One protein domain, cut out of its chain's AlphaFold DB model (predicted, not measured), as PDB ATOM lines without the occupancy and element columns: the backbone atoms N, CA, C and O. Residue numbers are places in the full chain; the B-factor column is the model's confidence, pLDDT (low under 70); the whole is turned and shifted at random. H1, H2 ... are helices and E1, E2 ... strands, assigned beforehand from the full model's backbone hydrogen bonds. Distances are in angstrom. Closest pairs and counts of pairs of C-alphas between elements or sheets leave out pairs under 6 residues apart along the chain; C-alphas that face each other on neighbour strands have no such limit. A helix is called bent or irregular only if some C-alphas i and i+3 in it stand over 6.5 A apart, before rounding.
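AT A GLANCE: This is residues 47 to 148 of the 149 residues of an uncharacterized protein of Prevotella disiens (UniProt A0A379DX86). One six-stranded sheet curls into a small, nearly closed barrel, with E1 E6 E5 facing E3 E4 across the bent strand E2, H2 at one end and the short H1 over E2. The 102 printed residues run H1 E1 E2 E3 E4 H2 E5 E6, class mixed, helices and strands; the sheet, E1 - E6 - E5 - E2 - E3 - E4, is all antiparallel. The whole is compact, radius of gyration of the C-alphas 12.8 A, spanning 37 by 30 by 23 A.

IN THESE COORDINATES: H1, residues 47 to 51, begins at C-alpha 47 (281.330, 79.672, 364.430). E1 is 64 to 68; E2, 81 to 89, spans 22.5 A and bends by 70 degrees at residue 84. E3 is 97 to 101, E4 106 to 110 and H2 114 to 123, 14.2 A. E5, 126 to 136, spans 30.1 A; E6, 139 to 147, spans 26.4 A and ends at C-alpha 147 (286.510, 86.039, 348.637).

HOW THE PARTS SIT: The strongly twisted sheet is a folded sheet, bent back on itself into two leaves, with E2 as the hinge. N and O within hydrogen-bond range include N 67 and O 144 for E1 and E6, 2.8 A; N 133 and O 141 for hairpin E5 and E6, 2.8 A; N 85 and O 128 for E5 and E2, 2.8 A. E2 E3 E4 form a meander, each strand the antiparallel neighbour of the one before: N 86 and O 100, 2.8 A; N 97 and O 110, 2.8 A. Residues 71 to 72 pair antiparallel with 108 to 109 of E4. H2 is on the sheet over E2, height 8.0 A, slantwise at 49 degrees on the local plane; the closest C-alphas are those of Ala 89 and Leu 120, 5.5 A. H1 is on it over E2, height 8.9 A; the closest C-alphas are those of Val 49 and Leu 82, 7.0 A. Every O i to N i+4 pair is within range in H2; H1 has 0 of 1, but 2 of 2 O i to N i+3 pairs.

THE WHOLE: The C-alphas of Ser 122 and Asp 137, the two farthest apart, are 38.4 A apart. The printed part has no cut. The links H1 to E1 and E1 to E2 are long. Mean pLDDT of the printed part is 88.8; residues 76 to 80 are under 70.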
ATOM      1  N   GLU A  47     280.859  80.905 363.799       86.62
ATOM      2  CA  GLU A  47     281.330  79.672 364.430       86.62
ATOM      3  C   GLU A  47     282.494  79.062 363.648       86.62
ATOM      4  O   GLU A  47     283.482  78.650 364.240       86.62
ATOM      5  N   GLU A  48     282.427  79.095 362.319       87.38
ATOM      6  CA  GLU A  48     283.493  78.581 361.461       87.38
ATOM      7  C   GLU A  48     284.722  79.490 361.472       87.38
ATOM      8  O   GLU A  48     285.836  79.021 361.277       87.38
ATOM      9  N   VAL A  49     284.543  80.798 361.687       88.12
ATOM     10  CA  VAL A  49     285.669  81.738 361.794       88.12
ATOM     11  C   VAL A  49     286.496  81.451 363.045       88.12
ATOM     12  O   VAL A  49     287.715  81.587 362.996       88.12
ATOM     13  N   LYS A  50     285.861  80.997 364.133       88.00
ATOM     14  CA  LYS A  50     286.567  80.581 365.356       88.00
ATOM     15  C   LYS A  50     287.505  79.404 365.098       88.00
ATOM     16  O   LYS A  50     288.613  79.407 365.610       88.00
ATOM     17  N   ASP A  51     287.099  78.455 364.257       90.81
ATOM     18  CA  ASP A  51     287.940  77.310 363.878       90.81
ATOM     19  C   ASP A  51     289.072  77.692 362.905       90.81
ATOM     20  O   ASP A  51     290.031  76.943 362.723       90.81
ATOM     21  N   LEU A  52     288.954  78.850 362.248       90.31
ATOM     22  CA  LEU A  52     289.936  79.385 361.300       90.31
ATOM     23  C   LEU A  52     290.896  80.398 361.934       90.31
ATOM     24  O   LEU A  52     291.750  80.933 361.229       90.31
ATOM     25  N   TYR A  53     290.753  80.683 363.224       89.31
ATOM     26  CA  TYR A  53     291.600  81.616 363.952       89.31
ATOM     27  C   TYR A  53     292.288  80.889 365.102       89.31
ATOM     28  O   TYR A  53     291.630  80.322 365.969       89.31
ATOM     29  N   ASP A  54     293.619  80.912 365.126       86.88
ATOM     30  CA  ASP A  54     294.407  80.194 366.138       86.88
ATOM     31  C   ASP A  54     294.780  81.052 367.364       86.88
ATOM     32  O   ASP A  54     295.573  80.631 368.207       86.88
ATOM     33  N   GLY A  55     294.220  82.262 367.466       83.31
ATOM     34  CA  GLY A  55     294.595  83.264 368.471       83.31
ATOM     35  C   GLY A  55     295.648  84.264 367.981       83.31
ATOM     36  O   GLY A  55     295.868  85.296 368.624       83.31
ATOM     37  N   THR A  56     296.292  83.995 366.842       83.12
ATOM     38  CA  THR A  56     297.363  84.832 366.291       83.12
ATOM     39  C   THR A  56     297.188  85.166 364.816       83.12
ATOM     40  O   THR A  56     297.414  86.317 364.446       83.12
ATOM     41  N   GLU A  57     296.762  84.203 364.004       85.69
ATOM     42  CA  GLU A  57     296.664  84.300 362.551       85.69
ATOM     43  C   GLU A  57     295.294  83.815 362.066       85.69
ATOM     44  O   GLU A  57     294.656  82.937 362.658       85.69
ATOM     45  N   LEU A  58     294.839  84.402 360.957       91.62
ATOM     46  CA  LEU A  58     293.620  83.995 360.273       91.62
ATOM     47  C   LEU A  58     293.910  83.063 359.092       91.62
ATOM     48  O   LEU A  58     294.489  83.463 358.081       91.62
ATOM     49  N   ILE A  59     293.403  81.836 359.162       93.00
ATOM     50  CA  ILE A  59     293.557  80.833 358.112       93.00
ATOM     51  C   ILE A  59     292.489  81.030 357.033       93.00
ATOM     52  O   ILE A  59     291.288  80.887 357.272       93.00
ATOM     53  N   CYS A  60     292.919  81.282 355.792       92.81
ATOM     54  CA  CYS A  60     291.981  81.449 354.687       92.81
ATOM     55  C   CYS A  60     291.515  80.126 354.060       92.81
ATOM     56  O   CYS A  60     292.291  79.373 353.468       92.81
ATOM     57  N   LYS A  61     290.198  79.902 354.066       90.44
ATOM     58  CA  LYS A  61     289.512  78.900 353.239       90.44
ATOM     59  C   LYS A  61     289.848  79.037 351.751       90.44
ATOM     60  O   LYS A  61     290.069  80.124 351.215       90.44
ATOM     61  N   THR A  62     289.761  77.912 351.043       87.00
ATOM     62  CA  THR A  62     289.920  77.876 349.583       87.00
ATOM     63  C   THR A  62     288.956  78.854 348.903       87.00
ATOM     64  O   THR A  62     287.754  78.842 349.157       87.00
ATOM     65  N   GLY A  63     289.476  79.688 347.997       87.19
ATOM     66  CA  GLY A  63     288.689  80.712 347.296       87.19
ATOM     67  C   GLY A  63     288.666  82.079 347.985       87.19
ATOM     68  O   GLY A  63     288.100  83.023 347.425       87.19
ATOM     69  N   PHE A  64     289.323  82.197 349.139       92.81
ATOM     70  CA  PHE A  64     289.616  83.453 349.815       92.81
ATOM     71  C   PHE A  64     291.112  83.761 349.715       92.81
ATOM     72  O   PHE A  64     291.931  82.849 349.604       92.81
ATOM     73  N   LEU A  65     291.458  85.045 349.715       94.62
ATOM     74  CA  LEU A  65     292.834  85.512 349.862       94.62
ATOM     75  C   LEU A  65     292.967  86.312 351.150       94.62
ATOM     76  O   LEU A  65     292.061  87.073 351.493       94.62
ATOM     77  N   HIS A  66     294.100  86.124 351.816       95.69
ATOM     78  CA  HIS A  66     294.479  86.836 353.029       95.69
ATOM     79  C   HIS A  66     294.934  88.257 352.704       95.69
ATOM     80  O   HIS A  66     295.649  88.472 351.721       95.69
ATOM     81  N   TYR A  67     294.512  89.210 353.529       95.44
ATOM     82  CA  TYR A  67     294.970  90.589 353.509       95.44
ATOM     83  C   TYR A  67     295.077  91.125 354.929       95.44
ATOM     84  O   TYR A  67     294.195  90.916 355.763       95.44
ATOM     85  N   GLN A  68     296.111  91.921 355.162       94.56
ATOM     86  CA  GLN A  68     296.198  92.754 356.348       94.56
ATOM     87  C   GLN A  68     295.431  94.059 356.121       94.56
ATOM     88  O   GLN A  68     295.517  94.664 355.045       94.56
ATOM     89  N   LEU A  69     294.679  94.504 357.127       93.88
ATOM     90  CA  LEU A  69     294.033  95.809 357.082       93.88
ATOM     91  C   LEU A  69     295.103  96.904 357.129       93.88
ATOM     92  O   LEU A  69     295.970  96.909 357.999       93.88
ATOM     93  N   THR A  70     295.021  97.860 356.204       93.94
ATOM     94  CA  THR A  70     295.852  99.074 356.233       93.94
ATOM     95  C   THR A  70     295.494  99.939 357.436       93.94
ATOM     96  O   THR A  70     296.353 100.595 358.019       93.94
ATOM     97  N   MET A  71     294.221  99.920 357.821       91.12
ATOM     98  CA  MET A  71     293.713 100.594 359.003       91.12
ATOM     99  C   MET A  71     292.587  99.761 359.601       91.12
ATOM    100  O   MET A  71     291.720  99.268 358.875       91.12
ATOM    101  N   THR A  72     292.609  99.628 360.925       89.81
ATOM    102  CA  THR A  72     291.651  98.829 361.694       89.81
ATOM    103  C   THR A  72     290.938  99.722 362.697       89.81
ATOM    104  O   THR A  72     291.589 100.424 363.470       89.81
ATOM    105  N   ASN A  73     289.606  99.707 362.690       85.81
ATOM    106  CA  ASN A  73     288.805 100.445 363.664       85.81
ATOM    107  C   ASN A  73     288.860  99.790 365.044       85.81
ATOM    108  O   ASN A  73     289.055  98.581 365.178       85.81
ATOM    109  N   ALA A  74     288.638 100.614 366.068       78.06
ATOM    110  CA  ALA A  74     288.599 100.171 367.448       78.06
ATOM    111  C   ALA A  74     287.556  99.065 367.665       78.06
ATOM    112  O   ALA A  74     286.405  99.155 367.224       78.06
ATOM    113  N   VAL A  75     287.970  98.040 368.399       74.19
ATOM    114  CA  VAL A  75     287.122  96.963 368.916       74.19
ATOM    115  C   VAL A  75     287.099  97.037 370.439       74.19
ATOM    116  O   VAL A  75     288.076  97.462 371.053       74.19
ATOM    117  N   LYS A  76     285.967  96.668 371.051       66.00
ATOM    118  CA  LYS A  76     285.843  96.633 372.515       66.00
ATOM    119  C   LYS A  76     286.811  95.586 373.079       66.00
ATOM    120  O   LYS A  76     286.899  94.490 372.535       66.00
ATOM    121  N   GLU A  77     287.509  95.942 374.157       57.50
ATOM    122  CA  GLU A  77     288.654  95.202 374.721       57.50
ATOM    123  C   GLU A  77     288.337  93.768 375.177       57.50
ATOM    124  O   GLU A  77     289.246  92.957 375.309       57.50
ATOM    125  N   GLU A  78     287.063  93.432 375.375       54.09
ATOM    126  CA  GLU A  78     286.637  92.185 376.029       54.09
ATOM    127  C   GLU A  78     286.264  91.057 375.051       54.09
ATOM    128  O   GLU A  78     285.780  90.003 375.458       54.09
ATOM    129  N   THR A  79     286.484  91.258 373.752       54.53
ATOM    130  CA  THR A  79     286.162  90.270 372.716       54.53
ATOM    131  C   THR A  79     287.278  90.203 371.692       54.53
ATOM    132  O   THR A  79     287.589  91.213 371.060       54.53
ATOM    133  N   GLU A  80     287.840  89.011 371.476       64.00
ATOM    134  CA  GLU A  80     288.535  88.704 370.225       64.00
ATOM    135  C   GLU A  80     287.577  89.069 369.087       64.00
ATOM    136  O   GLU A  80     286.487  88.504 368.966       64.00
ATOM    137  N   GLY A  81     287.922  90.115 368.334       79.88
ATOM    138  CA  GLY A  81     287.004  90.787 367.425       79.88
ATOM    139  C   GLY A  81     286.846  90.028 366.119       79.88
ATOM    140  O   GLY A  81     287.133  90.597 365.071       79.88
ATOM    141  N   LEU A  82     286.458  88.754 366.180       89.75
ATOM    142  CA  LEU A  82     286.113  87.956 365.011       89.75
ATOM    143  C   LEU A  82     284.827  88.495 364.392       89.75
ATOM    144  O   LEU A  82     283.871  88.828 365.095       89.75
ATOM    145  N   PHE A  83     284.792  88.565 363.067       90.38
ATOM    146  CA  PHE A  83     283.613  89.010 362.343       90.38
ATOM    147  C   PHE A  83     283.504  88.350 360.973       90.38
ATOM    148  O   PHE A  83     284.489  87.938 360.357       90.38
ATOM    149  N   VAL A  84     282.273  88.318 360.479       93.25
ATOM    150  CA  VAL A  84     281.931  88.078 359.079       93.25
ATOM    151  C   VAL A  84     281.390  89.389 358.508       93.25
ATOM    152  O   VAL A  84     280.923  90.256 359.248       93.25
ATOM    153  N   GLY A  85     281.475  89.572 357.193       93.50
ATOM    154  CA  GLY A  85     280.843  90.703 356.536       93.50
ATOM    155  C   GLY A  85     281.126  90.801 355.046       93.50
ATOM    156  O   GLY A  85     281.209  89.793 354.332       93.50
ATOM    157  N   ILE A  86     281.268  92.037 354.563       94.38
ATOM    158  CA  ILE A  86     281.491  92.345 353.151       94.38
ATOM    159  C   ILE A  86     282.700  93.256 352.913       94.38
ATOM    160  O   ILE A  86     282.957  94.213 353.637       94.38
ATOM    161  N   ALA A  87     283.413  92.979 351.825       95.69
ATOM    162  CA  ALA A  87     284.399  93.872 351.239       95.69
ATOM    163  C   ALA A  87     283.784  94.597 350.036       95.69
ATOM    164  O   ALA A  87     283.174  93.955 349.171       95.69
ATOM    165  N   LYS A  88     283.965  95.917 349.946       95.50
ATOM    166  CA  LYS A  88     283.491  96.742 348.822       95.50
ATOM    167  C   LYS A  88     284.519  97.799 348.430       95.50
ATOM    168  O   LYS A  88     285.301  98.246 349.259       95.50
ATOM    169  N   ALA A  89     284.522  98.199 347.164       96.12
ATOM    170  CA  ALA A  89     285.351  99.315 346.717       96.12
ATOM    171  C   ALA A  89     284.839 100.630 347.329       96.12
ATOM    172  O   ALA A  89     283.629 100.871 347.329       96.12
ATOM    173  N   ASP A  90     285.744 101.468 347.835       95.06
ATOM    174  CA  ASP A  90     285.403 102.822 348.275       95.06
ATOM    175  C   ASP A  90     285.056 103.685 347.047       95.06
ATOM    176  O   ASP A  90     285.881 103.804 346.138       95.06
ATOM    177  N   PRO A  91     283.858 104.291 346.975       89.75
ATOM    178  CA  PRO A  91     283.493 105.157 345.855       89.75
ATOM    179  C   PRO A  91     284.298 106.465 345.804       89.75
ATOM    180  O   PRO A  91     284.376 107.080 344.742       89.75
ATOM    181  N   ASN A  92     284.883 106.891 346.925       92.69
ATOM    182  CA  ASN A  92     285.545 108.187 347.069       92.69
ATOM    183  C   ASN A  92     287.077 108.089 347.013       92.69
ATOM    184  O   ASN A  92     287.742 109.095 346.775       92.69
ATOM    185  N   HIS A  93     287.643 106.895 347.212       91.81
ATOM    186  CA  HIS A  93     289.090 106.679 347.246       91.81
ATOM    187  C   HIS A  93     289.494 105.549 346.299       91.81
ATOM    188  O   HIS A  93     289.198 104.374 346.523       91.81
ATOM    189  N   ALA A  94     290.218 105.903 345.237       91.06
ATOM    190  CA  ALA A  94     290.743 104.922 344.299       91.06
ATOM    191  C   ALA A  94     291.672 103.925 345.012       91.06
ATOM    192  O   ALA A  94     292.502 104.317 345.827       91.06
ATOM    193  N   ALA A  95     291.545 102.642 344.665       92.25
ATOM    194  CA  ALA A  95     292.316 101.534 345.235       92.25
ATOM    195  C   ALA A  95     292.080 101.242 346.730       92.25
ATOM    196  O   ALA A  95     292.778 100.385 347.277       92.25
ATOM    197  N   ARG A  96     291.082 101.876 347.363       96.75
ATOM    198  CA  ARG A  96     290.660 101.561 348.732       96.75
ATOM    199  C   ARG A  96     289.503 100.578 348.755       96.75
ATOM    200  O   ARG A  96     288.520 100.705 348.026       96.75
ATOM    201  N   ILE A  97     289.599  99.605 349.643       97.44
ATOM    202  CA  ILE A  97     288.586  98.583 349.866       97.44
ATOM    203  C   ILE A  97     288.096  98.715 351.300       97.44
ATOM    204  O   ILE A  97     288.872  98.551 352.236       97.44
ATOM    205  N   LEU A  98     286.811  99.001 351.463       96.50
ATOM    206  CA  LEU A  98     286.144  99.089 352.754       96.50
ATOM    207  C   LEU A  98     285.740  97.691 353.213       96.50
ATOM    208  O   LEU A  98     285.171  96.922 352.430       96.50
ATOM    209  N   ILE A  99     286.015  97.390 354.478       96.12
ATOM    210  CA  ILE A  99     285.607  96.156 355.144       96.12
ATOM    211  C   ILE A  99     284.523  96.503 356.154       96.12
ATOM    212  O   ILE A  99     284.772  97.230 357.115       96.12
ATOM    213  N   GLU A 100     283.329  95.973 355.935       93.62
ATOM    214  CA  GLU A 100     282.179  96.137 356.821       93.62
ATOM    215  C   GLU A 100     281.763  94.784 357.375       93.62
ATOM    216  O   GLU A 100     281.888  93.774 356.684       93.62
ATOM    217  N   ASP A 101     281.265  94.757 358.606       89.94
ATOM    218  CA  ASP A 101     280.665  93.550 359.169       89.94
ATOM    219  C   ASP A 101     279.209  93.348 358.709       89.94
ATOM    220  O   ASP A 101     278.651  94.135 357.941       89.94
ATOM    221  N   GLU A 102     278.565  92.290 359.199       86.50
ATOM    222  CA  GLU A 102     277.152  91.986 358.921       86.50
ATOM    223  C   GLU A 102     276.163  93.065 359.400       86.50
ATOM    224  O   GLU A 102     275.041  93.136 358.899       86.50
ATOM    225  N   THR A 103     276.571  93.942 360.322       85.94
ATOM    226  CA  THR A 103     275.777  95.093 360.782       85.94
ATOM    227  C   THR A 103     276.008  96.354 359.938       85.94
ATOM    228  O   THR A 103     275.415  97.398 360.209       85.94
ATOM    229  N   ASN A 104     276.815  96.257 358.874       85.38
ATOM    230  CA  ASN A 104     277.315  97.364 358.051       85.38
ATOM    231  C   ASN A 104     278.211  98.351 358.816       85.38
ATOM    232  O   ASN A 104     278.386  99.496 358.391       85.38
ATOM    233  N   GLN A 105     278.794  97.934 359.940       89.31
ATOM    234  CA  GLN A 105     279.776  98.744 360.645       89.31
ATOM    235  C   GLN A 105     281.134  98.601 359.958       89.31
ATOM    236  O   GLN A 105     281.620  97.493 359.735       89.31
ATOM    237  N   LEU A 106     281.780  99.730 359.657       91.56
ATOM    238  CA  LEU A 106     283.133  99.737 359.111       91.56
ATOM    239  C   LEU A 106     284.109  99.152 360.142       91.56
ATOM    240  O   LEU A 106     284.254  99.685 361.244       91.56
ATOM    241  N   ARG A 107     284.805  98.079 359.773       91.62
ATOM    242  CA  ARG A 107     285.844  97.426 360.586       91.62
ATOM    243  C   ARG A 107     287.250  97.877 360.211       91.62
ATOM    244  O   ARG A 107     288.148  97.834 361.046       91.62
ATOM    245  N   GLY A 108     287.424  98.382 358.997       94.06
ATOM    246  CA  GLY A 108     288.685  98.929 358.526       94.06
ATOM    247  C   GLY A 108     288.714  99.056 357.013       94.06
ATOM    248  O   GLY A 108     287.680  98.957 356.344       94.06
ATOM    249  N   TYR A 109     289.909  99.256 356.468       96.06
ATOM    250  CA  TYR A 109     290.112  99.271 355.025       96.06
ATOM    251  C   TYR A 109     291.453  98.671 354.607       96.06
ATOM    252  O   TYR A 109     292.400  98.588 355.392       96.06
ATOM    253  N   ILE A 110     291.520  98.270 353.340       96.69
ATOM    254  CA  ILE A 110     292.728  97.812 352.656       96.69
ATOM    255  C   ILE A 110     293.011  98.788 351.513       96.69
ATOM    256  O   ILE A 110     292.154  98.982 350.650       96.69
ATOM    257  N   ASP A 111     294.211  99.355 351.480       95.62
ATOM    258  CA  ASP A 111     294.678 100.201 350.381       95.62
ATOM    259  C   ASP A 111     295.644  99.441 349.456       95.62
ATOM    260  O   ASP A 111     296.200  98.392 349.791       95.62
ATOM    261  N   ASN A 112     295.866  99.998 348.263       91.88
ATOM    262  CA  ASN A 112     296.875  99.561 347.288       91.88
ATOM    263  C   ASN A 112     296.679  98.150 346.691       91.88
ATOM    264  O   ASN A 112     297.590  97.615 346.062       91.88
ATOM    265  N   GLN A 113     295.481  97.565 346.794       93.31
ATOM    266  CA  GLN A 113     295.141  96.270 346.179       93.31
ATOM    267  C   GLN A 113     294.345  96.451 344.876       93.31
ATOM    268  O   GLN A 113     293.152  96.153 344.799       93.31
ATOM    269  N   ASN A 114     295.012  96.941 343.824       92.62
ATOM    270  CA  ASN A 114     294.378  97.347 342.558       92.62
ATOM    271  C   ASN A 114     293.542  96.249 341.878       92.62
ATOM    272  O   ASN A 114     292.457  96.527 341.362       92.62
ATOM    273  N   ASP A 115     294.023  95.006 341.869       92.19
ATOM    274  CA  ASP A 115     293.322  93.904 341.202       92.19
ATOM    275  C   ASP A 115     292.052  93.498 341.952       92.19
ATOM    276  O   ASP A 115     291.009  93.258 341.334       92.19
ATOM    277  N   LEU A 116     292.112  93.463 343.286       93.06
ATOM    278  CA  LEU A 116     290.941  93.210 344.118       93.06
ATOM    279  C   LEU A 116     289.947  94.373 344.015       93.06
ATOM    280  O   LEU A 116     288.760  94.141 343.796       93.06
ATOM    281  N   TYR A 117     290.430  95.614 344.069       94.25
ATOM    282  CA  TYR A 117     289.613  96.817 343.933       94.25
ATOM    283  C   TYR A 117     288.827  96.832 342.611       94.25
ATOM    284  O   TYR A 117     287.604  96.982 342.612       94.25
ATOM    285  N   LYS A 118     289.492  96.570 341.476       92.75
ATOM    286  CA  LYS A 118     288.835  96.477 340.158       92.75
ATOM    287  C   LYS A 118     287.759  95.389 340.119       92.75
ATOM    288  O   LYS A 118     286.677  95.611 339.574       92.75
ATOM    289  N   LYS A 119     288.023  94.222 340.719       91.38
ATOM    290  CA  LYS A 119     287.023  93.145 340.828       91.38
ATOM    291  C   LYS A 119     285.816  93.580 341.656       91.38
ATOM    292  O   LYS A 119     284.685  93.293 341.264       91.38
ATOM    293  N   LEU A 120     286.038  94.284 342.764       92.81
ATOM    294  CA  LEU A 120     284.975  94.766 343.644       92.81
ATOM    295  C   LEU A 120     284.134  95.877 343.009       92.81
ATOM    296  O   LEU A 120     282.930  95.908 343.240       92.81
ATOM    297  N   ILE A 121     284.699  96.714 342.135       92.00
ATOM    298  CA  ILE A 121     283.905  97.669 341.339       92.00
ATOM    299  C   ILE A 121     282.885  96.937 340.456       92.00
ATOM    300  O   ILE A 121     281.715  97.324 340.398       92.00
ATOM    301  N   SER A 122     283.325  95.875 339.773       89.00
ATOM    302  CA  SER A 122     282.475  95.088 338.872       89.00
ATOM    303  C   SER A 122     281.431  94.268 339.637       89.00
ATOM    304  O   SER A 122     280.253  94.288 339.288       89.00
ATOM    305  N   ARG A 123     281.850  93.580 340.703       85.62
ATOM    306  CA  ARG A 123     281.006  92.655 341.481       85.62
ATOM    307  C   ARG A 123     280.206  93.323 342.597       85.62
ATOM    308  O   ARG A 123     279.369  92.671 343.214       85.62
ATOM    309  N   LYS A 124     280.469  94.601 342.872       89.56
ATOM    310  CA  LYS A 124     279.924  95.426 343.965       89.56
ATOM    311  C   LYS A 124     280.360  95.021 345.373       89.56
ATOM    312  O   LYS A 124     280.662  95.902 346.169       89.56
ATOM    313  N   LYS A 125     280.400  93.724 345.689       91.69
ATOM    314  CA  LYS A 125     280.793  93.214 347.008       91.69
ATOM    315  C   LYS A 125     281.426  91.826 346.936       91.69
ATOM    316  O   LYS A 125     281.171  91.070 345.998       91.69
ATOM    317  N   ALA A 126     282.210  91.481 347.950       93.06
ATOM    318  CA  ALA A 126     282.691  90.126 348.203       93.06
ATOM    319  C   ALA A 126     282.481  89.759 349.673       93.06
ATOM    320  O   ALA A 126     282.545  90.628 350.535       93.06
ATOM    321  N   ALA A 127     282.244  88.478 349.953       93.56
ATOM    322  CA  ALA A 127     282.209  87.985 351.326       93.56
ATOM    323  C   ALA A 127     283.604  88.085 351.955       93.56
ATOM    324  O   ALA A 127     284.610  87.824 351.284       93.56
ATOM    325  N   VAL A 128     283.647  88.436 353.234       94.38
ATOM    326  CA  VAL A 128     284.873  88.521 354.025       94.38
ATOM    327  C   VAL A 128     284.611  87.978 355.422       94.38
ATOM    328  O   VAL A 128     283.495  88.054 355.929       94.38
ATOM    329  N   TYR A 129     285.646  87.433 356.034       94.69
ATOM    330  CA  TYR A 129     285.718  87.228 357.473       94.69
ATOM    331  C   TYR A 129     287.078  87.706 357.941       94.69
ATOM    332  O   TYR A 129     288.027  87.762 357.153       94.69
ATOM    333  N   GLY A 130     287.154  88.095 359.199       93.56
ATOM    334  CA  GLY A 130     288.340  88.721 359.734       93.56
ATOM    335  C   GLY A 130     288.394  88.689 361.237       93.56
ATOM    336  O   GLY A 130     287.438  88.291 361.905       93.56
ATOM    337  N   PHE A 131     289.518  89.166 361.745       90.94
ATOM    338  CA  PHE A 131     289.662  89.525 363.139       90.94
ATOM    339  C   PHE A 131     290.209  90.939 363.255       90.94
ATOM    340  O   PHE A 131     290.942  91.418 362.388       90.94
ATOM    341  N   SER A 132     289.881  91.576 364.370       89.62
ATOM    342  CA  SER A 132     290.526  92.798 364.828       89.62
ATOM    343  C   SER A 132     290.937  92.619 366.283       89.62
ATOM    344  O   SER A 132     290.171  92.090 367.090       89.62
ATOM    345  N   ARG A 133     292.136  93.082 366.634       85.56
ATOM    346  CA  ARG A 133     292.653  93.066 368.004       85.56
ATOM    347  C   ARG A 133     293.323  94.383 368.362       85.56
ATOM    348  O   ARG A 133     293.935  95.037 367.514       85.56
ATOM    349  N   LYS A 134     293.268  94.738 369.642       83.12
ATOM    350  CA  LYS A 134     294.090  95.815 370.196       83.12
ATOM    351  C   LYS A 134     295.550  95.349 370.242       83.12
ATOM    352  O   LYS A 134     295.828  94.224 370.648       83.12
ATOM    353  N   GLN A 135     296.475  96.183 369.775       81.25
ATOM    354  CA  GLN A 135     297.917  95.930 369.856       81.25
ATOM    355  C   GLN A 135     298.552  96.719 371.002       81.25
ATOM    356  O   GLN A 135     299.272  96.133 371.798       81.25
ATOM    357  N   ASN A 136     298.262  98.020 371.079       79.88
ATOM    358  CA  ASN A 136     298.701  98.944 372.129       79.88
ATOM    359  C   ASN A 136     297.534  99.883 372.469       79.88
ATOM    360  O   ASN A 136     296.486  99.796 371.826       79.88
ATOM    361  N   ASP A 137     297.718 100.801 373.424       71.69
ATOM    362  CA  ASP A 137     296.660 101.690 373.929       71.69
ATOM    363  C   ASP A 137     295.849 102.398 372.830       71.69
ATOM    364  O   ASP A 137     294.622 102.417 372.929       71.69
ATOM    365  N   ASP A 138     296.503 102.812 371.736       76.31
ATOM    366  CA  ASP A 138     295.880 103.546 370.623       76.31
ATOM    367  C   ASP A 138     295.983 102.853 369.247       76.31
ATOM    368  O   ASP A 138     295.648 103.451 368.223       76.31
ATOM    369  N   SER A 139     296.460 101.604 369.171       79.25
ATOM    370  CA  SER A 139     296.684 100.926 367.880       79.25
ATOM    371  C   SER A 139     295.994  99.571 367.788       79.25
ATOM    372  O   SER A 139     296.124  98.735 368.684       79.25
ATOM    373  N   PHE A 140     295.336  99.322 366.655       86.12
ATOM    374  CA  PHE A 140     294.616  98.084 366.357       86.12
ATOM    375  C   PHE A 140     295.201  97.407 365.118       86.12
ATOM    376  O   PHE A 140     295.508  98.068 364.124       86.12
ATOM    377  N   ILE A 141     295.318  96.083 365.174       88.31
ATOM    378  CA  ILE A 141     295.665  95.241 364.026       88.31
ATOM    379  C   ILE A 141     294.420  94.466 363.626       88.31
ATOM    380  O   ILE A 141     293.668  94.016 364.489       88.31
ATOM    381  N   GLY A 142     294.231  94.261 362.330       90.25
ATOM    382  CA  GLY A 142     293.246  93.322 361.842       90.25
ATOM    383  C   GLY A 142     293.673  92.678 360.538       90.25
ATOM    384  O   GLY A 142     294.436  93.243 359.749       90.25
ATOM    385  N   GLU A 143     293.165  91.476 360.335       94.25
ATOM    386  CA  GLU A 143     293.385  90.677 359.141       94.25
ATOM    387  C   GLU A 143     292.054  90.170 358.627       94.25
ATOM    388  O   GLU A 143     291.102  89.961 359.384       94.25
ATOM    389  N   VAL A 144     291.991  89.986 357.317       95.56
ATOM    390  CA  VAL A 144     290.781  89.562 356.640       95.56
ATOM    391  C   VAL A 144     291.082  88.577 355.524       95.56
ATOM    392  O   VAL A 144     292.030  88.724 354.756       95.56
ATOM    393  N   CYS A 145     290.198  87.604 355.373       95.88
ATOM    394  CA  CYS A 145     290.149  86.719 354.226       95.88
ATOM    395  C   CYS A 145     289.019  87.182 353.306       95.88
ATOM    396  O   CYS A 145     287.842  87.059 353.644       95.88
ATOM    397  N   VAL A 146     289.359  87.702 352.124       95.00
ATOM    398  CA  VAL A 146     288.388  88.224 351.148       95.00
ATOM    399  C   VAL A 146     288.153  87.207 350.040       95.00
ATOM    400  O   VAL A 146     289.095  86.690 349.433       95.00
ATOM    401  N   ARG A 147     286.884  86.942 349.725       92.25
ATOM    402  CA  ARG A 147     286.510  86.039 348.637       92.25
ATOM    403  C   ARG A 147     286.931  86.607 347.284       92.25
ATOM    404  O   ARG A 147     286.547  87.713 346.912       92.25
ATOM    405  N   ILE A 148     287.643  85.805 346.494       85.69
ATOM    406  CA  ILE A 148     288.146  86.210 345.169       85.69
ATOM    407  C   ILE A 148     287.482  85.497 343.987       85.69
ATOM    408  O   ILE A 148     287.762  85.851 342.837       85.69
TER     409      ILE A 148